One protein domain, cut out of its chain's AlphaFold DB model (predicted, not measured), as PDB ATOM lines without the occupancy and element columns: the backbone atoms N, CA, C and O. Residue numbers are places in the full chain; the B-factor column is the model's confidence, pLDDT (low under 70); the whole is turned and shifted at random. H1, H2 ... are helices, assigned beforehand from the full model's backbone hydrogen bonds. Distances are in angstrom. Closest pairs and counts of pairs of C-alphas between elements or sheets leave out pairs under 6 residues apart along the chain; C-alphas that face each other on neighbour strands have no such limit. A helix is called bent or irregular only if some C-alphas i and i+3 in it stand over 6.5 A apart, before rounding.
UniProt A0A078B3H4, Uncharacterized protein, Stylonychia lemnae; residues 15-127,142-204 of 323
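AT A GLANCE: This is residues 15 to 127 and 142 to 204 of the 323 residues of an uncharacterized protein of Stylonychia lemnae (UniProt A0A078B3H4). What shape is this? Two long helices, H3 and H4, meet near H3's end and H4's start in a V, with H5, H6 and H7 packed on H4; H1 runs loosely beside H3, and residues 115 to 127 stick out as an arm. What is it made of? The printed part has 176 residues with seven named helices, H1 to H7 in order, and no named strand: all helix, packed part aligned, part crossed, some pairs nearly in line and others at steep angles. It is flat, 56 by 50 by 23 A, and only just loose, close to compact, with a radius of gyration of the C-alphas of 18.9 A.

HOW THE PARTS SIT: How does the printed part start? H1, residues 15 to 31, and H2, residues 36 to 47, touch only at the corner, closest C-alphas Ser 30 and Phe 38, 5.1 A. H3, residues 54 to 86, is close to H1 but not clearly touching, closest C-alphas Leu 31 and Ser 62, 7.7 A. What does the hub touch? H4, residues 91 to 125, touches H3 at a steep tilt of 68 degrees, only just short of about perpendicular, closest C-alphas Ala 79 and Tyr 95, 4.8 A. It also touches H5, residues 142 to 157, at Cys 110 and Val 147, closest C-alphas 6.8 A, and H6, residues 159 to 169, at Ile 93 and Gly 166, closest C-alphas 5.3 A. How does the last helix run? H7, residues 177 to 204, assigned as one helix by its hydrogen bonds, is bent, C-alphas 185 and 188 being 6.5 A apart; its arms are H7a, residues 177 to 185, and H7b, residues 188 to 204. H7b touches H4 at a shallow tilt of 12 degrees, the same way, closest C-alphas Thr 103 and Gln 196, 6.0 A; H7a touches H1, closest C-alphas Gly 16 and Leu 181, 7.0 A. Are the backbones whole? Every O i to N i+4 pair is within hydrogen-bond range in H1, H3, H5, H6, H7a and H7b, against 7 of 8 in H2 and 30 of 31 in H4.

IN THESE COORDINATES: Where are the anchors? H1 begins at C-alpha 15 (14.712, 7.049, 4.330), and H7b ends at C-alpha 204 (7.278, 39.525, 23.789). Which are longest? H3 and H4 each measure 47.0 A from first to last C-alpha, and H4 has a kink of 33 degrees near residue 107.

THE WHOLE: How far does it reach? The C-alphas farthest apart, Gly 126 and Asp 175, are 60.3 A apart. Is anything missing or uncertain? Residues 128 to 141 are not printed, with 23.2 A between C-alphas 127 and 142; of the links printed whole, none is long. The pLDDT is under 70 at residues 48 to 51, 121 to 127 and 203 to 204.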
ATOM      1  N   PHE A  15      15.959   6.835   3.603       86.81
ATOM      2  CA  PHE A  15      14.712   7.049   4.330       86.81
ATOM      3  C   PHE A  15      14.632   8.444   4.975       86.81
ATOM      4  O   PHE A  15      13.589   9.094   4.895       86.81
ATOM      5  N   GLY A  16      15.724   8.939   5.564       85.69
ATOM      6  CA  GLY A  16      15.778  10.265   6.187       85.69
ATOM      7  C   GLY A  16      15.601  11.400   5.189       85.69
ATOM      8  O   GLY A  16      14.793  12.301   5.418       85.69
ATOM      9  N   VAL A  17      16.268  11.311   4.037       87.94
ATOM     10  CA  VAL A  17      16.134  12.296   2.954       87.94
ATOM     11  C   VAL A  17      14.701  12.329   2.419       87.94
ATOM     12  O   VAL A  17      14.142  13.409   2.225       87.94
ATOM     13  N   ILE A  18      14.064  11.166   2.242       90.81
ATOM     14  CA  ILE A  18      12.657  11.091   1.822       90.81
ATOM     15  C   ILE A  18      11.751  11.810   2.830       90.81
ATOM     16  O   ILE A  18      10.917  12.623   2.429       90.81
ATOM     17  N   ILE A  19      11.927  11.561   4.131       88.75
ATOM     18  CA  ILE A  19      11.136  12.216   5.182       88.75
ATOM     19  C   ILE A  19      11.349  13.735   5.174       88.75
ATOM     20  O   ILE A  19      10.370  14.482   5.187       88.75
ATOM     21  N   GLN A  20      12.594  14.208   5.081       89.94
ATOM     22  CA  GLN A  20      12.903  15.642   5.022       89.94
ATOM     23  C   GLN A  20      12.276  16.323   3.795       89.94
ATOM     24  O   GLN A  20      11.695  17.403   3.922       89.94
ATOM     25  N   ILE A  21      12.315  15.678   2.623       90.81
ATOM     26  CA  ILE A  21      11.666  16.192   1.406       90.81
ATOM     27  C   ILE A  21      10.148  16.245   1.587       90.81
ATOM     28  O   ILE A  21       9.536  17.262   1.266       90.81
ATOM     29  N   ILE A  22       9.528  15.190   2.124       91.25
ATOM     30  CA  ILE A  22       8.075  15.156   2.356       91.25
ATOM     31  C   ILE A  22       7.654  16.272   3.318       91.25
ATOM     32  O   ILE A  22       6.674  16.970   3.051       91.25
ATOM     33  N   LEU A  23       8.397  16.482   4.407       87.69
ATOM     34  CA  LEU A  23       8.134  17.559   5.365       87.69
ATOM     35  C   LEU A  23       8.294  18.941   4.723       87.69
ATOM     36  O   LEU A  23       7.430  19.805   4.898       87.69
ATOM     37  N   GLY A  24       9.356  19.140   3.937       88.06
ATOM     38  CA  GLY A  24       9.604  20.386   3.212       88.06
ATOM     39  C   GLY A  24       8.498  20.698   2.201       88.06
ATOM     40  O   GLY A  24       7.917  21.783   2.225       88.06
ATOM     41  N   VAL A  25       8.131  19.722   1.367       89.56
ATOM     42  CA  VAL A  25       7.052  19.858   0.376       89.56
ATOM     43  C   VAL A  25       5.708  20.099   1.061       89.56
ATOM     44  O   VAL A  25       4.981  21.005   0.662       89.56
ATOM     45  N   SER A  26       5.385  19.351   2.118       86.81
ATOM     46  CA  SER A  26       4.149  19.547   2.889       86.81
ATOM     47  C   SER A  26       4.056  20.963   3.465       86.81
ATOM     48  O   SER A  26       2.999  21.598   3.392       86.81
ATOM     49  N   SER A  27       5.175  21.500   3.958       84.50
ATOM     50  CA  SER A  27       5.257  22.867   4.481       84.50
ATOM     51  C   SER A  27       5.010  23.907   3.383       84.50
ATOM     52  O   SER A  27       4.195  24.810   3.564       84.50
ATOM     53  N   ILE A  28       5.629  23.744   2.209       84.69
ATOM     54  CA  ILE A  28       5.436  24.643   1.058       84.69
ATOM     55  C   ILE A  28       3.991  24.585   0.546       84.69
ATOM     56  O   ILE A  28       3.366  25.623   0.337       84.69
ATOM     57  N   LEU A  29       3.421  23.386   0.392       85.75
ATOM     58  CA  LEU A  29       2.028  23.214  -0.034       85.75
ATOM     59  C   LEU A  29       1.039  23.846   0.951       85.75
ATOM     60  O   LEU A  29      -0.016  24.330   0.536       85.75
ATOM     61  N   SER A  30       1.387  23.876   2.239       83.62
ATOM     62  CA  SER A  30       0.598  24.572   3.249       83.62
ATOM     63  C   SER A  30       0.637  26.090   3.104       83.62
ATOM     64  O   SER A  30      -0.389  26.731   3.323       83.62
ATOM     65  N   LEU A  31       1.783  26.665   2.726       80.44
ATOM     66  CA  LEU A  31       1.914  28.102   2.455       80.44
ATOM     67  C   LEU A  31       1.160  28.513   1.185       80.44
ATOM     68  O   LEU A  31       0.532  29.567   1.156       80.44
ATOM     69  N   LEU A  32       1.179  27.657   0.159       81.00
ATOM     70  CA  LEU A  32       0.459  27.868  -1.101       81.00
ATOM     71  C   LEU A  32      -1.058  27.639  -0.989       81.00
ATOM     72  O   LEU A  32      -1.789  27.891  -1.943       81.00
ATOM     73  N   GLY A  33      -1.537  27.158   0.158       80.12
ATOM     74  CA  GLY A  33      -2.956  26.927   0.416       80.12
ATOM     75  C   GLY A  33      -3.558  25.701  -0.271       80.12
ATOM     76  O   GLY A  33      -4.772  25.627  -0.437       80.12
ATOM     77  N   ILE A  34      -2.720  24.743  -0.679       81.25
ATOM     78  CA  ILE A  34      -3.126  23.589  -1.498       81.25
ATOM     79  C   ILE A  34      -3.494  22.373  -0.627       81.25
ATOM     80  O   ILE A  34      -4.298  21.540  -1.038       81.25
ATOM     81  N   ASN A  35      -2.921  22.246   0.576       84.56
ATOM     82  CA  ASN A  35      -3.117  21.076   1.443       84.56
ATOM     83  C   ASN A  35      -4.124  21.314   2.592       84.56
ATOM     84  O   ASN A  35      -4.534  22.435   2.884       84.56
ATOM     85  N   HIS A  36      -4.483  20.240   3.303       78.50
ATOM     86  CA  HIS A  36      -5.412  20.292   4.442       78.50
ATOM     87  C   HIS A  36      -4.877  21.116   5.633       78.50
ATOM     88  O   HIS A  36      -5.662  21.639   6.425       78.50
ATOM     89  N   ALA A  37      -3.556  21.278   5.764       79.62
ATOM     90  CA  ALA A  37      -2.967  22.106   6.817       79.62
ATOM     91  C   ALA A  37      -3.315  23.594   6.639       79.62
ATOM     92  O   ALA A  37      -3.462  24.305   7.633       79.62
ATOM     93  N   PHE A  38      -3.581  24.049   5.408       81.25
ATOM     94  CA  PHE A  38      -4.099  25.394   5.148       81.25
ATOM     95  C   PHE A  38      -5.415  25.679   5.880       81.25
ATOM     96  O   PHE A  38      -5.583  26.758   6.445       81.25
ATOM     97  N   ILE A  39      -6.323  24.698   5.957       79.06
ATOM     98  CA  ILE A  39      -7.593  24.837   6.686       79.06
ATOM     99  C   ILE A  39      -7.317  25.154   8.159       79.06
ATOM    100  O   ILE A  39      -7.990  26.004   8.737       79.06
ATOM    101  N   LEU A  40      -6.286  24.547   8.752       77.31
ATOM    102  CA  LEU A  40      -5.891  24.806  10.135       77.31
ATOM    103  C   LEU A  40      -5.420  26.257  10.337       77.31
ATOM    104  O   LEU A  40      -5.797  26.892  11.324       77.31
ATOM    105  N   TYR A  41      -4.663  26.816   9.385       77.00
ATOM    106  CA  TYR A  41      -4.258  28.228   9.407       77.00
ATOM    107  C   TYR A  41      -5.456  29.175   9.298       77.00
ATOM    108  O   TYR A  41      -5.535  30.168  10.024       77.00
ATOM    109  N   ILE A  42      -6.420  28.848   8.436       79.88
ATOM    110  CA  ILE A  42      -7.656  29.621   8.287       79.88
ATOM    111  C   ILE A  42      -8.476  29.569   9.575       79.88
ATOM    112  O   ILE A  42      -8.904  30.612  10.063       79.88
ATOM    113  N   VAL A  43      -8.640  28.383  10.165       79.44
ATOM    114  CA  VAL A  43      -9.322  28.206  11.452       79.44
ATOM    115  C   VAL A  43      -8.634  29.034  12.536       79.44
ATOM    116  O   VAL A  43      -9.309  29.807  13.210       79.44
ATOM    117  N   LYS A  44      -7.300  28.972  12.650       77.12
ATOM    118  CA  LYS A  44      -6.539  29.785  13.613       77.12
ATOM    119  C   LYS A  44      -6.833  31.280  13.462       77.12
ATOM    120  O   LYS A  44      -7.084  31.954  14.456       77.12
ATOM    121  N   ARG A  45      -6.905  31.779  12.228       76.88
ATOM    122  CA  ARG A  45      -7.268  33.174  11.939       76.88
ATOM    123  C   ARG A  45      -8.723  33.509  12.288       76.88
ATOM    124  O   ARG A  45      -9.009  34.638  12.677       76.88
ATOM    125  N   LEU A  46      -9.660  32.569  12.135       75.06
ATOM    126  CA  LEU A  46     -11.072  32.793  12.477       75.06
ATOM    127  C   LEU A  46     -11.283  33.006  13.981       75.06
ATOM    128  O   LEU A  46     -12.187  33.762  14.346       75.06
ATOM    129  N   PHE A  47     -10.443  32.380  14.810       76.12
ATOM    130  CA  PHE A  47     -10.431  32.526  16.267       76.12
ATOM    131  C   PHE A  47      -9.582  33.705  16.773       76.12
ATOM    132  O   PHE A  47      -9.710  34.084  17.934       76.12
ATOM    133  N   GLU A  48      -8.744  34.312  15.929       65.94
ATOM    134  CA  GLU A  48      -7.930  35.471  16.303       65.94
ATOM    135  C   GLU A  48      -8.771  36.764  16.297       65.94
ATOM    136  O   GLU A  48      -9.371  37.134  15.281       65.94
ATOM    137  N   PHE A  49      -8.827  37.462  17.436       45.75
ATOM    138  CA  PHE A  49      -9.525  38.744  17.581       45.75
ATOM    139  C   PHE A  49      -8.617  39.782  18.268       45.75
ATOM    140  O   PHE A  49      -8.159  39.508  19.377       45.75
ATOM    141  N   PRO A  50      -8.388  40.972  17.673       64.25
ATOM    142  CA  PRO A  50      -8.868  41.434  16.364       64.25
ATOM    143  C   PRO A  50      -8.147  40.742  15.192       64.25
ATOM    144  O   PRO A  50      -6.978  40.378  15.273       64.25
ATOM    145  N   ARG A  51      -8.852  40.562  14.071       69.88
ATOM    146  CA  ARG A  51      -8.325  39.836  12.904       69.88
ATOM    147  C   ARG A  51      -7.236  40.642  12.192       69.88
ATOM    148  O   ARG A  51      -7.517  41.722  11.674       69.88
ATOM    149  N   ARG A  52      -6.029  40.079  12.063       74.25
ATOM    150  CA  ARG A  52      -4.946  40.664  11.247       74.25
ATOM    151  C   ARG A  52      -5.302  40.656   9.750       74.25
ATOM    152  O   ARG A  52      -6.052  39.795   9.261       74.25
ATOM    153  N   THR A  53      -4.763  41.622   9.000       80.75
ATOM    154  CA  THR A  53      -4.934  41.687   7.538       80.75
ATOM    155  C   THR A  53      -4.228  40.510   6.864       80.75
ATOM    156  O   THR A  53      -3.227  40.002   7.365       80.75
ATOM    157  N   TRP A  54      -4.732  40.070   5.706       77.81
ATOM    158  CA  TRP A  54      -4.149  38.937   4.974       77.81
ATOM    159  C   TRP A  54      -2.671  39.141   4.636       77.81
ATOM    160  O   TRP A  54      -1.888  38.207   4.766       77.81
ATOM    161  N   LYS A  55      -2.277  40.366   4.267       78.19
ATOM    162  CA  LYS A  55      -0.881  40.698   3.950       78.19
ATOM    163  C   LYS A  55       0.037  40.460   5.153       78.19
ATOM    164  O   LYS A  55       1.035  39.767   5.014       78.19
ATOM    165  N   ILE A  56      -0.334  40.975   6.328       75.50
ATOM    166  CA  ILE A  56       0.458  40.828   7.558       75.50
ATOM    167  C   ILE A  56       0.484  39.365   8.004       75.50
ATOM    168  O   ILE A  56       1.542  38.839   8.316       75.50
ATOM    169  N   PHE A  57      -0.658  38.678   7.951       78.56
ATOM    170  CA  PHE A  57      -0.752  37.270   8.332       78.56
ATOM    171  C   PHE A  57       0.171  36.370   7.496       78.56
ATOM    172  O   PHE A  57       0.897  35.547   8.049       78.56
ATOM    173  N   PHE A  58       0.195  36.542   6.170       79.88
ATOM    174  CA  PHE A  58       1.102  35.773   5.313       79.88
ATOM    175  C   PHE A  58       2.572  36.157   5.500       79.88
ATOM    176  O   PHE A  58       3.429  35.275   5.427       79.88
ATOM    177  N   LEU A  59       2.876  37.431   5.767       80.00
ATOM    178  CA  LEU A  59       4.239  37.865   6.093       80.00
ATOM    179  C   LEU A  59       4.724  37.250   7.414       80.00
ATOM    180  O   LEU A  59       5.835  36.725   7.456       80.00
ATOM    181  N   ASP A  60       3.880  37.219   8.448       79.00
ATOM    182  CA  ASP A  60       4.180  36.592   9.742       79.00
ATOM    183  C   ASP A  60       4.425  35.084   9.587       79.00
ATOM    184  O   ASP A  60       5.430  34.563  10.076       79.00
ATOM    185  N   ILE A  61       3.548  34.380   8.861       81.06
ATOM    186  CA  ILE A  61       3.711  32.941   8.598       81.06
ATOM    187  C   ILE A  61       4.990  32.673   7.803       81.06
ATOM    188  O   ILE A  61       5.733  31.751   8.136       81.06
ATOM    189  N   SER A  62       5.269  33.470   6.770       84.06
ATOM    190  CA  SER A  62       6.473  33.299   5.949       84.06
ATOM    191  C   SER A  62       7.737  33.532   6.774       84.06
ATOM    192  O   SER A  62       8.693  32.767   6.666       84.06
ATOM    193  N   LYS A  63       7.721  34.539   7.659       82.88
ATOM    194  CA  LYS A  63       8.820  34.831   8.585       82.88
ATOM    195  C   LYS A  63       9.056  33.676   9.562       82.88
ATOM    196  O   LYS A  63      10.198  33.258   9.738       82.88
ATOM    197  N   GLN A  64       7.996  33.125  10.158       81.56
ATOM    198  CA  GLN A  64       8.096  31.979  11.070       81.56
ATOM    199  C   GLN A  64       8.560  30.710  10.348       81.56
ATOM    200  O   GLN A  64       9.437  30.008  10.846       81.56
ATOM    201  N   GLY A  65       8.036  30.443   9.149       83.94
ATOM    202  CA  GLY A  65       8.447  29.308   8.327       83.94
ATOM    203  C   GLY A  65       9.920  29.387   7.921       83.94
ATOM    204  O   GLY A  65      10.654  28.413   8.073       83.94
ATOM    205  N   PHE A  66      10.378  30.560   7.479       86.38
ATOM    206  CA  PHE A  66      11.780  30.782   7.126       86.38
ATOM    207  C   PHE A  66      12.710  30.654   8.340       86.38
ATOM    208  O   PHE A  66      13.749  30.002   8.257       86.38
ATOM    209  N   SER A  67      12.310  31.204   9.491       84.31
ATOM    210  CA  SER A  67      13.049  31.047  10.748       84.31
ATOM    211  C   SER A  67      13.155  29.579  11.170       84.31
ATOM    212  O   SER A  67      14.235  29.127  11.544       84.31
ATOM    213  N   ALA A  68      12.059  28.817  11.091       84.88
ATOM    214  CA  ALA A  68      12.044  27.394  11.423       84.88
ATOM    215  C   ALA A  68      12.933  26.575  10.475       84.88
ATOM    216  O   ALA A  68      13.655  25.686  10.923       84.88
ATOM    217  N   PHE A  69      12.919  26.899   9.178       88.25
ATOM    218  CA  PHE A  69      13.784  26.268   8.184       88.25
ATOM    219  C   PHE A  69      15.268  26.513   8.481       88.25
ATOM    220  O   PHE A  69      16.041  25.561   8.557       88.25
ATOM    221  N   LEU A  70      15.663  27.769   8.717       88.75
ATOM    222  CA  LEU A  70      17.047  28.100   9.065       88.75
ATOM    223  C   LEU A  70      17.488  27.424  10.366       88.75
ATOM    224  O   LEU A  70      18.586  26.872  10.423       88.75
ATOM    225  N   ALA A  71      16.629  27.422  11.388       86.81
ATOM    226  CA  ALA A  71      16.900  26.733  12.643       86.81
ATOM    227  C   ALA A  71      17.088  25.222  12.432       86.81
ATOM    228  O   ALA A  71      18.020  24.640  12.980       86.81
ATOM    229  N   HIS A  72      16.261  24.594  11.592       89.12
ATOM    230  CA  HIS A  72      16.404  23.182  11.245       89.12
ATOM    231  C   HIS A  72      17.734  22.896  10.533       89.12
ATOM    232  O   HIS A  72      18.464  22.004  10.963       89.12
ATOM    233  N   CYS A  73      18.095  23.675   9.507       90.56
ATOM    234  CA  CYS A  73      19.375  23.522   8.809       90.56
ATOM    235  C   CYS A  73      20.569  23.689   9.755       90.56
ATOM    236  O   CYS A  73      21.528  22.922   9.685       90.56
ATOM    237  N   LEU A  74      20.505  24.671  10.655       90.75
ATOM    238  CA  LEU A  74      21.570  24.938  11.611       90.75
ATOM    239  C   LEU A  74      21.689  23.819  12.652       90.75
ATOM    240  O   LEU A  74      22.798  23.383  12.946       90.75
ATOM    241  N   ASN A  75      20.570  23.301  13.159       90.94
ATOM    242  CA  ASN A  75      20.576  22.184  14.106       90.94
ATOM    243  C   ASN A  75      21.074  20.891  13.465       90.94
ATOM    244  O   ASN A  75      21.820  20.145  14.094       90.94
ATOM    245  N   LEU A  76      20.714  20.651  12.203       90.94
ATOM    246  CA  LEU A  76      21.215  19.525  11.424       90.94
ATOM    247  C   LEU A  76      22.730  19.629  11.216       90.94
ATOM    248  O   LEU A  76      23.462  18.675  11.469       90.94
ATOM    249  N   PHE A  77      23.204  20.807  10.806       92.56
ATOM    250  CA  PHE A  77      24.625  21.075  10.628       92.56
ATOM    251  C   PHE A  77      25.409  20.868  11.927       92.56
ATOM    252  O   PHE A  77      26.413  20.157  11.933       92.56
ATOM    253  N   LEU A  78      24.940  21.435  13.040       92.00
ATOM    254  CA  LEU A  78      25.618  21.296  14.326       92.00
ATOM    255  C   LEU A  78      25.599  19.865  14.846       92.00
ATOM    256  O   LEU A  78      26.620  19.423  15.360       92.00
ATOM    257  N   ALA A  79      24.508  19.120  14.664       91.62
ATOM    258  CA  ALA A  79      24.456  17.707  15.025       91.62
ATOM    259  C   ALA A  79      25.535  16.890  14.293       91.62
ATOM    260  O   ALA A  79      26.255  16.119  14.926       91.62
ATOM    261  N   VAL A  80      25.715  17.114  12.986       91.38
ATOM    262  CA  VAL A  80      26.769  16.453  12.194       91.38
ATOM    263  C   VAL A  80      28.161  16.842  12.685       91.38
ATOM    264  O   VAL A  80      29.028  15.984  12.846       91.38
ATOM    265  N   VAL A  81      28.392  18.132  12.939       92.81
ATOM    266  CA  VAL A  81      29.690  18.610  13.431       92.81
ATOM    267  C   VAL A  81      29.987  18.044  14.825       92.81
ATOM    268  O   VAL A  81      31.103  17.586  15.064       92.81
ATOM    269  N   LEU A  82      29.008  18.023  15.733       91.56
ATOM    270  CA  LEU A  82      29.148  17.437  17.068       91.56
ATOM    271  C   LEU A  82      29.473  15.951  16.987       91.56
ATOM    272  O   LEU A  82      30.414  15.515  17.642       91.56
ATOM    273  N   GLN A  83      28.775  15.198  16.136       91.12
ATOM    274  CA  GLN A  83      29.061  13.783  15.919       91.12
ATOM    275  C   GLN A  83      30.513  13.564  15.463       91.12
ATOM    276  O   GLN A  83      31.228  12.718  16.008       91.12
ATOM    277  N   GLN A  84      30.990  14.362  14.502       90.75
ATOM    278  CA  GLN A  84      32.361  14.265  13.989       90.75
ATOM    279  C   GLN A  84      33.424  14.652  15.027       90.75
ATOM    280  O   GLN A  84      34.491  14.033  15.080       90.75
ATOM    281  N   LEU A  85      33.156  15.672  15.846       91.69
ATOM    282  CA  LEU A  85      34.095  16.160  16.859       91.69
ATOM    283  C   LEU A  85      34.112  15.285  18.115       91.69
ATOM    284  O   LEU A  85      35.191  15.008  18.640       91.69
ATOM    285  N   ALA A  86      32.948  14.828  18.577       88.31
ATOM    286  CA  ALA A  86      32.830  13.934  19.722       88.31
ATOM    287  C   ALA A  86      33.379  12.537  19.399       88.31
ATOM    288  O   ALA A  86      33.984  11.912  20.269       88.31
ATOM    289  N   LYS A  87      33.238  12.077  18.142       86.75
ATOM    290  CA  LYS A  87      33.615  10.726  17.674       86.75
ATOM    291  C   LYS A  87      32.890   9.600  18.429       86.75
ATOM    292  O   LYS A  87      33.448   8.518  18.605       86.75
ATOM    293  N   ARG A  88      31.676   9.883  18.899       84.75
ATOM    294  CA  ARG A  88      30.775   8.994  19.658       84.75
ATOM    295  C   ARG A  88      29.334   9.327  19.281       84.75
ATOM    296  O   ARG A  88      29.132  10.385  18.687       84.75
ATOM    297  N   GLY A  89      28.373   8.489  19.652       82.69
ATOM    298  CA  GLY A  89      26.955   8.668  19.343       82.69
ATOM    299  C   GLY A  89      26.619   8.599  17.849       82.69
ATOM    300  O   GLY A  89      27.446   8.859  16.966       82.69
ATOM    301  N   ASP A  90      25.373   8.251  17.548       87.69
ATOM    302  CA  ASP A  90      24.852   8.302  16.186       87.69
ATOM    303  C   ASP A  90      24.273   9.690  15.838       87.69
ATOM    304  O   ASP A  90      24.293  10.632  16.639       87.69
ATOM    305  N   GLY A  91      23.800   9.851  14.600       87.50
ATOM    306  CA  GLY A  91      23.306  11.143  14.121       87.50
ATOM    307  C   GLY A  91      21.995  11.576  14.785       87.50
ATOM    308  O   GLY A  91      21.749  12.776  14.928       87.50
ATOM    309  N   CYS A  92      21.158  10.626  15.204       90.81
ATOM    310  CA  CYS A  92      19.851  10.903  15.794       90.81
ATOM    311  C   CYS A  92      19.980  11.315  17.258       90.81
ATOM    312  O   CYS A  92      19.345  12.295  17.658       90.81
ATOM    313  N   ILE A  93      20.891  10.688  18.006       93.00
ATOM    314  CA  ILE A  93      21.277  11.107  19.357       93.00
ATOM    315  C   ILE A  93      21.801  12.545  19.336       93.00
ATOM    316  O   ILE A  93      21.296  13.396  20.071       93.00
ATOM    317  N   TRP A  94      22.765  12.869  18.465       93.00
ATOM    318  CA  TRP A  94      23.325  14.227  18.424       93.00
ATOM    319  C   TRP A  94      22.332  15.280  17.949       93.00
ATOM    320  O   TRP A  94      22.352  16.406  18.449       93.00
ATOM    321  N   TYR A  95      21.430  14.930  17.032       93.44
ATOM    322  CA  TYR A  95      20.353  15.832  16.643       93.44
ATOM    323  C   TYR A  95      19.361  16.057  17.789       93.44
ATOM    324  O   TYR A  95      19.018  17.208  18.067       93.44
ATOM    325  N   PHE A  96      18.950  14.994  18.493       94.00
ATOM    326  CA  PHE A  96      18.100  15.074  19.684       94.00
ATOM    327  C   PHE A  96      18.728  15.968  20.757       94.00
ATOM    328  O   PHE A  96      18.076  16.896  21.239       94.00
ATOM    329  N   VAL A  97      19.993  15.722  21.105       93.88
ATOM    330  CA  VAL A  97      20.726  16.480  22.125       93.88
ATOM    331  C   VAL A  97      20.851  17.939  21.713       93.88
ATOM    332  O   VAL A  97      20.519  18.819  22.508       93.88
ATOM    333  N   ASN A  98      21.293  18.217  20.481       93.56
ATOM    334  CA  ASN A  98      21.471  19.592  20.025       93.56
ATOM    335  C   ASN A  98      20.138  20.358  20.035       93.56
ATOM    336  O   ASN A  98      20.050  21.430  20.629       93.56
ATOM    337  N   LEU A  99      19.078  19.777  19.464       92.25
ATOM    338  CA  LEU A  99      17.749  20.389  19.448       92.25
ATOM    339  C   LEU A  99      17.189  20.606  20.863       92.25
ATOM    340  O   LEU A  99      16.637  21.669  21.158       92.25
ATOM    341  N   SER A 100      17.332  19.618  21.747       91.56
ATOM    342  CA  SER A 100      16.855  19.713  23.130       91.56
ATOM    343  C   SER A 100      17.603  20.800  23.895       91.56
ATOM    344  O   SER A 100      16.977  21.614  24.570       91.56
ATOM    345  N   MET A 101      18.926  20.882  23.744       90.94
ATOM    346  CA  MET A 101      19.743  21.942  24.338       90.94
ATOM    347  C   MET A 101      19.354  23.331  23.824       90.94
ATOM    348  O   MET A 101      19.252  24.267  24.614       90.94
ATOM    349  N   ASP A 102      19.087  23.470  22.530       89.12
ATOM    350  CA  ASP A 102      18.714  24.753  21.930       89.12
ATOM    351  C   ASP A 102      17.355  25.261  22.406       89.12
ATOM    352  O   ASP A 102      17.201  26.433  22.755       89.12
ATOM    353  N   THR A 103      16.376  24.363  22.460       87.12
ATOM    354  CA  THR A 103      14.995  24.686  22.840       87.12
ATOM    355  C   THR A 103      14.796  24.832  24.351       87.12
ATOM    356  O   THR A 103      13.830  25.464  24.771       87.12
ATOM    357  N   THR A 104      15.703  24.309  25.182       86.81
ATOM    358  CA  THR A 104      15.618  24.419  26.651       86.81
ATOM    359  C   THR A 104      16.656  25.395  27.204       86.81
ATOM    360  O   THR A 104      16.328  26.523  27.583       86.81
ATOM    361  N   PHE A 105      17.926  24.991  27.214       84.50
ATOM    362  CA  PHE A 105      19.034  25.781  27.744       84.50
ATOM    363  C   PHE A 105      19.304  27.033  26.915       84.50
ATOM    364  O   PHE A 105      19.617  28.074  27.489       84.50
ATOM    365  N   GLY A 106      19.145  26.970  25.592       83.56
ATOM    366  CA  GLY A 106      19.347  28.126  24.723       83.56
ATOM    367  C   GLY A 106      18.404  29.277  25.048       83.56
ATOM    368  O   GLY A 106      18.858  30.404  25.240       83.56
ATOM    369  N   ILE A 107      17.110  28.997  25.215       83.00
ATOM    370  CA  ILE A 107      16.124  30.015  25.610       83.00
ATOM    371  C   ILE A 107      16.447  30.578  26.996       83.00
ATOM    372  O   ILE A 107      16.438  31.796  27.184       83.00
ATOM    373  N   PHE A 108      16.767  29.707  27.958       84.06
ATOM    374  CA  PHE A 108      17.127  30.130  29.310       84.06
ATOM    375  C   PHE A 108      18.358  31.051  29.324       84.06
ATOM    376  O   PHE A 108      18.338  32.098  29.973       84.06
ATOM    377  N   LEU A 109      19.410  30.704  28.575       81.94
ATOM    378  CA  LEU A 109      20.616  31.522  28.462       81.94
ATOM    379  C   LEU A 109      20.344  32.847  27.756       81.94
ATOM    380  O   LEU A 109      20.809  33.876  28.238       81.94
ATOM    381  N   CYS A 110      19.568  32.852  26.670       80.31
ATOM    382  CA  CYS A 110      19.157  34.088  26.005       80.31
ATOM    383  C   CYS A 110      18.423  35.022  26.977       80.31
ATOM    384  O   CYS A 110      18.748  36.208  27.058       80.31
ATOM    385  N   TRP A 111      17.490  34.487  27.770       81.25
ATOM    386  CA  TRP A 111      16.777  35.255  28.790       81.25
ATOM    387  C   TRP A 111      17.718  35.807  29.873       81.25
ATOM    388  O   TRP A 111      17.676  37.001  30.182       81.25
ATOM    389  N   ALA A 112      18.596  34.968  30.428       81.00
ATOM    390  CA  ALA A 112      19.539  35.379  31.465       81.00
ATOM    391  C   ALA A 112      20.523  36.443  30.949       81.00
ATOM    392  O   ALA A 112      20.767  37.445  31.622       81.00
ATOM    393  N   PHE A 113      21.051  36.257  29.737       77.56
ATOM    394  CA  PHE A 113      21.998  37.174  29.108       77.56
ATOM    395  C   PHE A 113      21.364  38.537  28.825       77.56
ATOM    396  O   PHE A 113      21.959  39.565  29.147       77.56
ATOM    397  N   HIS A 114      20.128  38.549  28.317       75.81
ATOM    398  CA  HIS A 114      19.363  39.781  28.128       75.81
ATOM    399  C   HIS A 114      19.197  40.538  29.456       75.81
ATOM    400  O   HIS A 114      19.549  41.711  29.547       75.81
ATOM    401  N   LYS A 115      18.811  39.846  30.539       77.75
ATOM    402  CA  LYS A 115      18.675  40.469  31.869       77.75
ATOM    403  C   LYS A 115      19.981  41.014  32.441       77.75
ATOM    404  O   LYS A 115      19.955  42.041  33.121       77.75
ATOM    405  N   VAL A 116      21.112  40.351  32.203       79.94
ATOM    406  CA  VAL A 116      22.426  40.849  32.640       79.94
ATOM    407  C   VAL A 116      22.808  42.108  31.867       79.94
ATOM    408  O   VAL A 116      23.253  43.075  32.484       79.94
ATOM    409  N   ILE A 117      22.604  42.125  30.547       73.94
ATOM    410  CA  ILE A 117      22.890  43.303  29.722       73.94
ATOM    411  C   ILE A 117      22.048  44.491  30.176       73.94
ATOM    412  O   ILE A 117      22.617  45.555  30.403       73.94
ATOM    413  N   ASP A 118      20.747  44.303  30.397       71.25
ATOM    414  CA  ASP A 118      19.863  45.372  30.869       71.25
ATOM    415  C   ASP A 118      20.363  45.961  32.194       71.25
ATOM    416  O   ASP A 118      20.480  47.175  32.355       71.25
ATOM    417  N   ARG A 119      20.740  45.096  33.147       73.75
ATOM    418  CA  ARG A 119      21.285  45.515  34.449       73.75
ATOM    419  C   ARG A 119      22.583  46.307  34.291       73.75
ATOM    420  O   ARG A 119      22.752  47.333  34.943       73.75
ATOM    421  N   VAL A 120      23.502  45.841  33.446       71.31
ATOM    422  CA  VAL A 120      24.800  46.498  33.219       71.31
ATOM    423  C   VAL A 120      24.634  47.820  32.469       71.31
ATOM    424  O   VAL A 120      25.313  48.790  32.803       71.31
ATOM    425  N   ALA A 121      23.731  47.881  31.489       67.62
ATOM    426  CA  ALA A 121      23.421  49.095  30.742       67.62
ATOM    427  C   ALA A 121      22.854  50.182  31.666       67.62
ATOM    428  O   ALA A 121      23.341  51.311  31.643       67.62
ATOM    429  N   VAL A 122      21.923  49.817  32.556       63.25
ATOM    430  CA  VAL A 122      21.373  50.726  33.575       63.25
ATOM    431  C   VAL A 122      22.466  51.233  34.521       63.25
ATOM    432  O   VAL A 122      22.527  52.428  34.801       63.25
ATOM    433  N   LEU A 123      23.374  50.358  34.969       64.81
ATOM    434  CA  LEU A 123      24.469  50.741  35.872       64.81
ATOM    435  C   LEU A 123      25.523  51.646  35.215       64.81
ATOM    436  O   LEU A 123      26.099  52.489  35.898       64.81
ATOM    437  N   LYS A 124      25.808  51.469  33.916       58.31
ATOM    438  CA  LYS A 124      26.813  52.274  33.195       58.31
ATOM    439  C   LYS A 124      26.275  53.599  32.676       58.31
ATOM    440  O   LYS A 124      27.021  54.571  32.643       58.31
ATOM    441  N   SER A 125      25.031  53.615  32.214       53.31
ATOM    442  CA  SER A 125      24.456  54.774  31.539       53.31
ATOM    443  C   SER A 125      23.745  55.706  32.518       53.31
ATOM    444  O   SER A 125      23.685  56.906  32.281       53.31
ATOM    445  N   GLY A 126      23.156  55.181  33.604       48.72
ATOM    446  CA  GLY A 126      22.221  55.938  34.454       48.72
ATOM    447  C   GLY A 126      20.945  56.399  33.726       48.72
ATOM    448  O   GLY A 126      19.998  56.849  34.361       48.72
ATOM    449  N   VAL A 127      20.904  56.254  32.400       51.28
ATOM    450  CA  VAL A 127      19.801  56.566  31.503       51.28
ATOM    451  C   VAL A 127      19.029  55.275  31.254       51.28
ATOM    452  O   VAL A 127      19.567  54.300  30.723       51.28
ATOM    453  N   TYR A 142      24.355  39.777  17.283       77.19
ATOM    454  CA  TYR A 142      25.557  38.993  17.556       77.19
ATOM    455  C   TYR A 142      25.461  38.249  18.896       77.19
ATOM    456  O   TYR A 142      26.158  37.253  19.091       77.19
ATOM    457  N   ARG A 143      24.578  38.678  19.809       74.56
ATOM    458  CA  ARG A 143      24.340  38.025  21.101       74.56
ATOM    459  C   ARG A 143      23.804  36.611  20.913       74.56
ATOM    460  O   ARG A 143      24.250  35.707  21.616       74.56
ATOM    461  N   ILE A 144      22.928  36.395  19.929       79.44
ATOM    462  CA  ILE A 144      22.392  35.064  19.608       79.44
ATOM    463  C   ILE A 144      23.532  34.132  19.185       79.44
ATOM    464  O   ILE A 144      23.623  33.002  19.662       79.44
ATOM    465  N   TRP A 145      24.453  34.624  18.353       83.94
ATOM    466  CA  TRP A 145      25.621  33.859  17.912       83.94
ATOM    467  C   TRP A 145      26.588  33.552  19.055       83.94
ATOM    468  O   TRP A 145      27.091  32.434  19.140       83.94
ATOM    469  N   VAL A 146      26.805  34.496  19.975       85.75
ATOM    470  CA  VAL A 146      27.623  34.266  21.176       85.75
ATOM    471  C   VAL A 146      27.002  33.185  22.059       85.75
ATOM    472  O   VAL A 146      27.694  32.237  22.425       85.75
ATOM    473  N   VAL A 147      25.701  33.271  22.358       85.62
ATOM    474  CA  VAL A 147      24.995  32.239  23.139       85.62
ATOM    475  C   VAL A 147      25.081  30.886  22.439       85.62
ATOM    476  O   VAL A 147      25.348  29.874  23.085       85.62
ATOM    477  N   LYS A 148      24.938  30.861  21.111       88.62
ATOM    478  CA  LYS A 148      25.023  29.626  20.335       88.62
ATOM    479  C   LYS A 148      26.414  28.995  20.376       88.62
ATOM    480  O   LYS A 148      26.521  27.786  20.565       88.62
ATOM    481  N   ILE A 149      27.473  29.794  20.249       90.06
ATOM    482  CA  ILE A 149      28.858  29.316  20.378       90.06
ATOM    483  C   ILE A 149      29.107  28.786  21.794       90.06
ATOM    484  O   ILE A 149      29.697  27.719  21.945       90.06
ATOM    485  N   LEU A 150      28.629  29.484  22.829       89.75
ATOM    486  CA  LEU A 150      28.762  29.035  24.218       89.75
ATOM    487  C   LEU A 150      28.060  27.693  24.455       89.75
ATOM    488  O   LEU A 150      28.653  26.798  25.054       89.75
ATOM    489  N   LEU A 151      26.835  27.529  23.946       91.19
ATOM    490  CA  LEU A 151      26.111  26.258  23.995       91.19
ATOM    491  C   LEU A 151      26.857  25.146  23.261       91.19
ATOM    492  O   LEU A 151      26.981  24.046  23.789       91.19
ATOM    493  N   PHE A 152      27.390  25.433  22.077       91.94
ATOM    494  CA  PHE A 152      28.142  24.457  21.295       91.94
ATOM    495  C   PHE A 152      29.425  24.005  22.014       91.94
ATOM    496  O   PHE A 152      29.706  22.813  22.109       91.94
ATOM    497  N   VAL A 153      30.183  24.940  22.598       92.50
ATOM    498  CA  VAL A 153      31.371  24.613  23.408       92.50
ATOM    499  C   VAL A 153      30.985  23.807  24.650       92.50
ATOM    500  O   VAL A 153      31.669  22.842  24.989       92.50
ATOM    501  N   PHE A 154      29.877  24.156  25.308       92.50
ATOM    502  CA  PHE A 154      29.342  23.392  26.435       92.50
ATOM    503  C   PHE A 154      28.994  21.952  26.030       92.50
ATOM    504  O   PHE A 154      29.366  21.015  26.735       92.50
ATOM    505  N   GLN A 155      28.338  21.762  24.881       93.06
ATOM    506  CA  GLN A 155      27.999  20.438  24.355       93.06
ATOM    507  C   GLN A 155      29.248  19.598  24.061       93.06
ATOM    508  O   GLN A 155      29.268  18.409  24.364       93.06
ATOM    509  N   LEU A 156      30.312  20.207  23.526       93.06
ATOM    510  CA  LEU A 156      31.586  19.515  23.312       93.06
ATOM    511  C   LEU A 156      32.243  19.099  24.633       93.06
ATOM    512  O   LEU A 156      32.731  17.971  24.750       93.06
ATOM    513  N   TYR A 157      32.234  19.990  25.628       94.44
ATOM    514  CA  TYR A 157      32.822  19.726  26.939       94.44
ATOM    515  C   TYR A 157      32.101  18.588  27.679       94.44
ATOM    516  O   TYR A 157      32.764  17.698  28.204       94.44
ATOM    517  N   TYR A 158      30.764  18.570  27.658       94.06
ATOM    518  CA  TYR A 158      29.934  17.535  28.296       94.06
ATOM    519  C   TYR A 158      29.478  16.432  27.329       94.06
ATOM    520  O   TYR A 158      28.427  15.817  27.519       94.06
ATOM    521  N   SER A 159      30.244  16.191  26.263       93.12
ATOM    522  CA  SER A 159      29.816  15.316  25.166       93.12
ATOM    523  C   SER A 159      29.484  13.890  25.610       93.12
ATOM    524  O   SER A 159      28.506  13.325  25.141       93.12
ATOM    525  N   GLU A 160      30.250  13.332  26.548       93.31
ATOM    526  CA  GLU A 160      30.023  11.987  27.095       93.31
ATOM    527  C   GLU A 160      28.723  11.903  27.910       93.31
ATOM    528  O   GLU A 160      27.927  10.985  27.741       93.31
ATOM    529  N   GLN A 161      28.471  12.887  28.777       95.06
ATOM    530  CA  GLN A 161      27.274  12.899  29.618       95.06
ATOM    531  C   GLN A 161      26.012  13.137  28.786       95.06
ATOM    532  O   GLN A 161      24.964  12.555  29.064       95.06
ATOM    533  N   LEU A 162      26.110  13.997  27.770       93.56
ATOM    534  CA  LEU A 162      24.997  14.314  26.882       93.56
ATOM    535  C   LEU A 162      24.669  13.163  25.928       93.56
ATOM    536  O   LEU A 162      23.490  12.917  25.689       93.56
ATOM    537  N   GLU A 163      25.674  12.439  25.431       93.12
ATOM    538  CA  GLU A 163      25.472  11.211  24.653       93.12
ATOM    539  C   GLU A 163      24.709  10.171  25.476       93.12
ATOM    540  O   GLU A 163      23.659   9.713  25.037       93.12
ATOM    541  N   LEU A 164      25.169   9.863  26.695       93.62
ATOM    542  CA  LEU A 164      24.500   8.898  27.579       93.62
ATOM    543  C   LEU A 164      23.059   9.304  27.898       93.62
ATOM    544  O   LEU A 164      22.162   8.461  27.948       93.62
ATOM    545  N   LEU A 165      22.821  10.601  28.107       93.62
ATOM    546  CA  LEU A 165      21.474  11.124  28.314       93.62
ATOM    547  C   LEU A 165      20.603  10.942  27.064       93.62
ATOM    548  O   LEU A 165      19.432  10.590  27.187       93.62
ATOM    549  N   GLY A 166      21.164  11.177  25.877       92.44
ATOM    550  CA  GLY A 166      20.484  10.970  24.602       92.44
ATOM    551  C   GLY A 166      20.172   9.497  24.336       92.44
ATOM    552  O   GLY A 166      19.036   9.178  23.999       92.44
ATOM    553  N   GLU A 167      21.125   8.597  24.579       92.56
ATOM    554  CA  GLU A 167      20.918   7.146  24.494       92.56
ATOM    555  C   GLU A 167      19.832   6.672  25.456       92.56
ATOM    556  O   GLU A 167      18.984   5.867  25.083       92.56
ATOM    557  N   TYR A 168      19.830   7.185  26.689       93.62
ATOM    558  CA  TYR A 168      18.794   6.870  27.667       93.62
ATOM    559  C   TYR A 168      17.420   7.385  27.221       93.62
ATOM    560  O   TYR A 168      16.427   6.670  27.331       93.62
ATOM    561  N   ALA A 169      17.353   8.608  26.689       92.38
ATOM    562  CA  ALA A 169      16.107   9.209  26.218       92.38
ATOM    563  C   ALA A 169      15.531   8.508  24.975       92.38
ATOM    564  O   ALA A 169      14.314   8.490  24.796       92.38
ATOM    565  N   LEU A 170      16.390   7.938  24.127       90.75
ATOM    566  CA  LEU A 170      16.011   7.229  22.901       90.75
ATOM    567  C   LEU A 170      16.060   5.700  23.048       90.75
ATOM    568  O   LEU A 170      15.882   4.985  22.063       90.75
ATOM    569  N   ALA A 171      16.243   5.184  24.268       88.69
ATOM    570  CA  ALA A 171      16.422   3.756  24.525       88.69
ATOM    571  C   ALA A 171      15.266   2.898  23.980       88.69
ATOM    572  O   ALA A 171      15.509   1.826  23.429       88.69
ATOM    573  N   ASP A 172      14.032   3.403  24.062       90.25
ATOM    574  CA  ASP A 172      12.824   2.724  23.571       90.25
ATOM    575  C   ASP A 172      12.792   2.558  22.038       90.25
ATOM    576  O   ASP A 172      12.047   1.727  21.515       90.25
ATOM    577  N   PHE A 173      13.592   3.332  21.297       88.12
ATOM    578  CA  PHE A 173      13.622   3.324  19.831       88.12
ATOM    579  C   PHE A 173      14.818   2.570  19.240       88.12
ATOM    580  O   PHE A 173      14.857   2.367  18.026       88.12
ATOM    581  N   LYS A 174      15.739   2.085  20.083       81.81
ATOM    582  CA  LYS A 174      17.001   1.447  19.674       81.81
ATOM    583  C   LYS A 174      16.819   0.226  18.766       81.81
ATOM    584  O   LYS A 174      17.663  -0.051  17.919       81.81
ATOM    585  N   ASP A 175      15.705  -0.488  18.916       86.00
ATOM    586  CA  ASP A 175      15.384  -1.666  18.101       86.00
ATOM    587  C   ASP A 175      14.867  -1.304  16.694       86.00
ATOM    588  O   ASP A 175      14.786  -2.167  15.820       86.00
ATOM    589  N   ASN A 176      14.482  -0.042  16.458       88.19
ATOM    590  CA  ASN A 176      13.859   0.416  15.218       88.19
ATOM    591  C   ASN A 176      14.401   1.798  14.785       88.19
ATOM    592  O   ASN A 176      13.721   2.810  14.983       88.19
ATOM    593  N   PRO A 177      15.544   1.866  14.075       86.50
ATOM    594  CA  PRO A 177      16.193   3.134  13.706       86.50
ATOM    595  C   PRO A 177      15.327   4.021  12.795       86.50
ATOM    596  O   PRO A 177      15.404   5.246  12.827       86.50
ATOM    597  N   LYS A 178      14.427   3.426  12.000       89.19
ATOM    598  CA  LYS A 178      13.447   4.189  11.205       89.19
ATOM    599  C   LYS A 178      12.414   4.901  12.082       89.19
ATOM    600  O   LYS A 178      11.991   6.004  11.747       89.19
ATOM    601  N   LEU A 179      11.986   4.265  13.175       89.88
ATOM    602  CA  LEU A 179      11.031   4.855  14.113       89.88
ATOM    603  C   LEU A 179      11.708   5.945  14.944       89.88
ATOM    604  O   LEU A 179      11.126   7.015  15.112       89.88
ATOM    605  N   GLU A 180      12.946   5.698  15.378       91.38
ATOM    606  CA  GLU A 180      13.799   6.697  16.024       91.38
ATOM    607  C   GLU A 180      13.925   7.955  15.159       91.38
ATOM    608  O   GLU A 180      13.632   9.060  15.614       91.38
ATOM    609  N   LEU A 181      14.243   7.786  13.871       90.75
ATOM    610  CA  LEU A 181      14.363   8.896  12.933       90.75
ATOM    611  C   LEU A 181      13.061   9.697  12.804       90.75
ATOM    612  O   LEU A 181      13.090  10.924  12.845       90.75
ATOM    613  N   VAL A 182      11.910   9.027  12.671       91.19
ATOM    614  CA  VAL A 182      10.599   9.699  12.601       91.19
ATOM    615  C   VAL A 182      10.306  10.465  13.890       91.19
ATOM    616  O   VAL A 182       9.836  11.603  13.839       91.19
ATOM    617  N   PHE A 183      10.607   9.878  15.047       92.25
ATOM    618  CA  PHE A 183      10.423  10.538  16.333       92.25
ATOM    619  C   PHE A 183      11.288  11.801  16.444       92.25
ATOM    620  O   PHE A 183      10.765  12.884  16.716       92.25
ATOM    621  N   VAL A 184      12.584  11.682  16.155       91.81
ATOM    622  CA  VAL A 184      13.576  12.755  16.293       91.81
ATOM    623  C   VAL A 184      13.398  13.863  15.245       91.81
ATOM    624  O   VAL A 184      13.630  15.030  15.555       91.81
ATOM    625  N   MET A 185      12.952  13.542  14.026       90.00
ATOM    626  CA  MET A 185      12.792  14.524  12.940       90.00
ATOM    627  C   MET A 185      11.396  15.131  12.818       90.00
ATOM    628  O   MET A 185      11.265  16.216  12.251       90.00
ATOM    629  N   ILE A 186      10.353  14.473  13.330       89.56
ATOM    630  CA  ILE A 186       8.968  14.949  13.189       89.56
ATOM    631  C   ILE A 186       8.371  15.291  14.543       89.56
ATOM    632  O   ILE A 186       7.988  16.436  14.781       89.56
ATOM    633  N   ILE A 187       8.275  14.306  15.432       90.62
ATOM    634  CA  ILE A 187       7.501  14.449  16.668       90.62
ATOM    635  C   ILE A 187       8.197  15.436  17.603       90.62
ATOM    636  O   ILE A 187       7.584  16.399  18.060       90.62
ATOM    637  N   LEU A 188       9.489  15.227  17.836       90.56
ATOM    638  CA  LEU A 188      10.280  16.025  18.759       90.56
ATOM    639  C   LEU A 188      10.422  17.499  18.329       90.56
ATOM    640  O   LEU A 188      10.186  18.374  19.162       90.56
ATOM    641  N   PRO A 189      10.735  17.846  17.062       89.62
ATOM    642  CA  PRO A 189      10.813  19.245  16.660       89.62
ATOM    643  C   PRO A 189       9.447  19.924  16.693       89.62
ATOM    644  O   PRO A 189       9.372  21.093  17.056       89.62
ATOM    645  N   VAL A 190       8.358  19.219  16.360       86.69
ATOM    646  CA  VAL A 190       7.009  19.798  16.444       86.69
ATOM    647  C   VAL A 190       6.659  20.143  17.889       86.69
ATOM    648  O   VAL A 190       6.145  21.232  18.135       86.69
ATOM    649  N   THR A 191       6.955  19.271  18.852       88.81
ATOM    650  CA  THR A 191       6.640  19.525  20.265       88.81
ATOM    651  C   THR A 191       7.538  20.607  20.861       88.81
ATOM    652  O   THR A 191       7.026  21.602  21.378       88.81
ATOM    653  N   LEU A 192       8.862  20.465  20.740       88.12
ATOM    654  CA  LEU A 192       9.824  21.388  21.344       88.12
ATOM    655  C   LEU A 192       9.761  22.785  20.723       88.12
ATOM    656  O   LEU A 192       9.720  23.769  21.461       88.12
ATOM    657  N   ASN A 193       9.661  22.896  19.394       85.81
ATOM    658  CA  ASN A 193       9.549  24.213  18.765       85.81
ATOM    659  C   ASN A 193       8.201  24.875  19.088       85.81
ATOM    660  O   ASN A 193       8.154  26.088  19.258       85.81
ATOM    661  N   SER A 194       7.109  24.112  19.239       84.25
ATOM    662  CA  SER A 194       5.820  24.678  19.676       84.25
ATOM    663  C   SER A 194       5.900  25.261  21.087       84.25
ATOM    664  O   SER A 194       5.400  26.361  21.328       84.25
ATOM    665  N   ILE A 195       6.557  24.550  22.010       84.00
ATOM    666  CA  ILE A 195       6.806  25.037  23.374       84.00
ATOM    667  C   ILE A 195       7.692  26.285  23.334       84.00
ATOM    668  O   ILE A 195       7.374  27.279  23.986       84.00
ATOM    669  N   GLN A 196       8.757  26.270  22.530       83.81
ATOM    670  CA  GLN A 196       9.634  27.422  22.331       83.81
ATOM    671  C   GLN A 196       8.854  28.649  21.852       83.81
ATOM    672  O   GLN A 196       8.992  29.718  22.444       83.81
ATOM    673  N   TYR A 197       8.011  28.508  20.826       80.00
ATOM    674  CA  TYR A 197       7.201  29.620  20.330       80.00
ATOM    675  C   TYR A 197       6.245  30.148  21.395       80.00
ATOM    676  O   TYR A 197       6.110  31.358  21.540       80.00
ATOM    677  N   TRP A 198       5.625  29.265  22.180       80.94
ATOM    678  CA  TRP A 198       4.759  29.684  23.279       80.94
ATOM    679  C   TRP A 198       5.523  30.474  24.352       80.94
ATOM    680  O   TRP A 198       5.053  31.517  24.803       80.94
ATOM    681  N   ILE A 199       6.724  30.035  24.741       76.56
ATOM    682  CA  ILE A 199       7.561  30.759  25.712       76.56
ATOM    683  C   ILE A 199       7.981  32.129  25.158       76.56
ATOM    684  O   ILE A 199       7.897  33.134  25.866       76.56
ATOM    685  N   GLN A 200       8.408  32.185  23.895       72.00
ATOM    686  CA  GLN A 200       8.844  33.424  23.245       72.00
ATOM    687  C   GLN A 200       7.706  34.441  23.098       72.00
ATOM    688  O   GLN A 200       7.910  35.626  23.359       72.00
ATOM    689  N   ASP A 201       6.504  33.988  22.738       71.62
ATOM    690  CA  ASP A 201       5.330  34.852  22.590       71.62
ATOM    691  C   ASP A 201       4.931  35.493  23.930       71.62
ATOM    692  O   ASP A 201       4.703  36.701  24.006       71.62
ATOM    693  N   ASN A 202       4.978  34.724  25.026       71.06
ATOM    694  CA  ASN A 202       4.730  35.250  26.373       71.06
ATOM    695  C   ASN A 202       5.759  36.314  26.796       71.06
ATOM    696  O   ASN A 202       5.400  37.291  27.455       71.06
ATOM    697  N   PHE A 203       7.031  36.150  26.418       63.84
ATOM    698  CA  PHE A 203       8.072  37.138  26.712       63.84
ATOM    699  C   PHE A 203       7.860  38.449  25.938       63.84
ATOM    700  O   PHE A 203       7.971  39.531  26.514       63.84
ATOM    701  N   LEU A 204       7.506  38.360  24.651       59.03
ATOM    702  CA  LEU A 204       7.278  39.525  23.789       59.03
ATOM    703  C   LEU A 204       6.009  40.297  24.168       59.03
ATOM    704  O   LEU A 204       6.002  41.530  24.171       59.03
TER     705      LEU A 204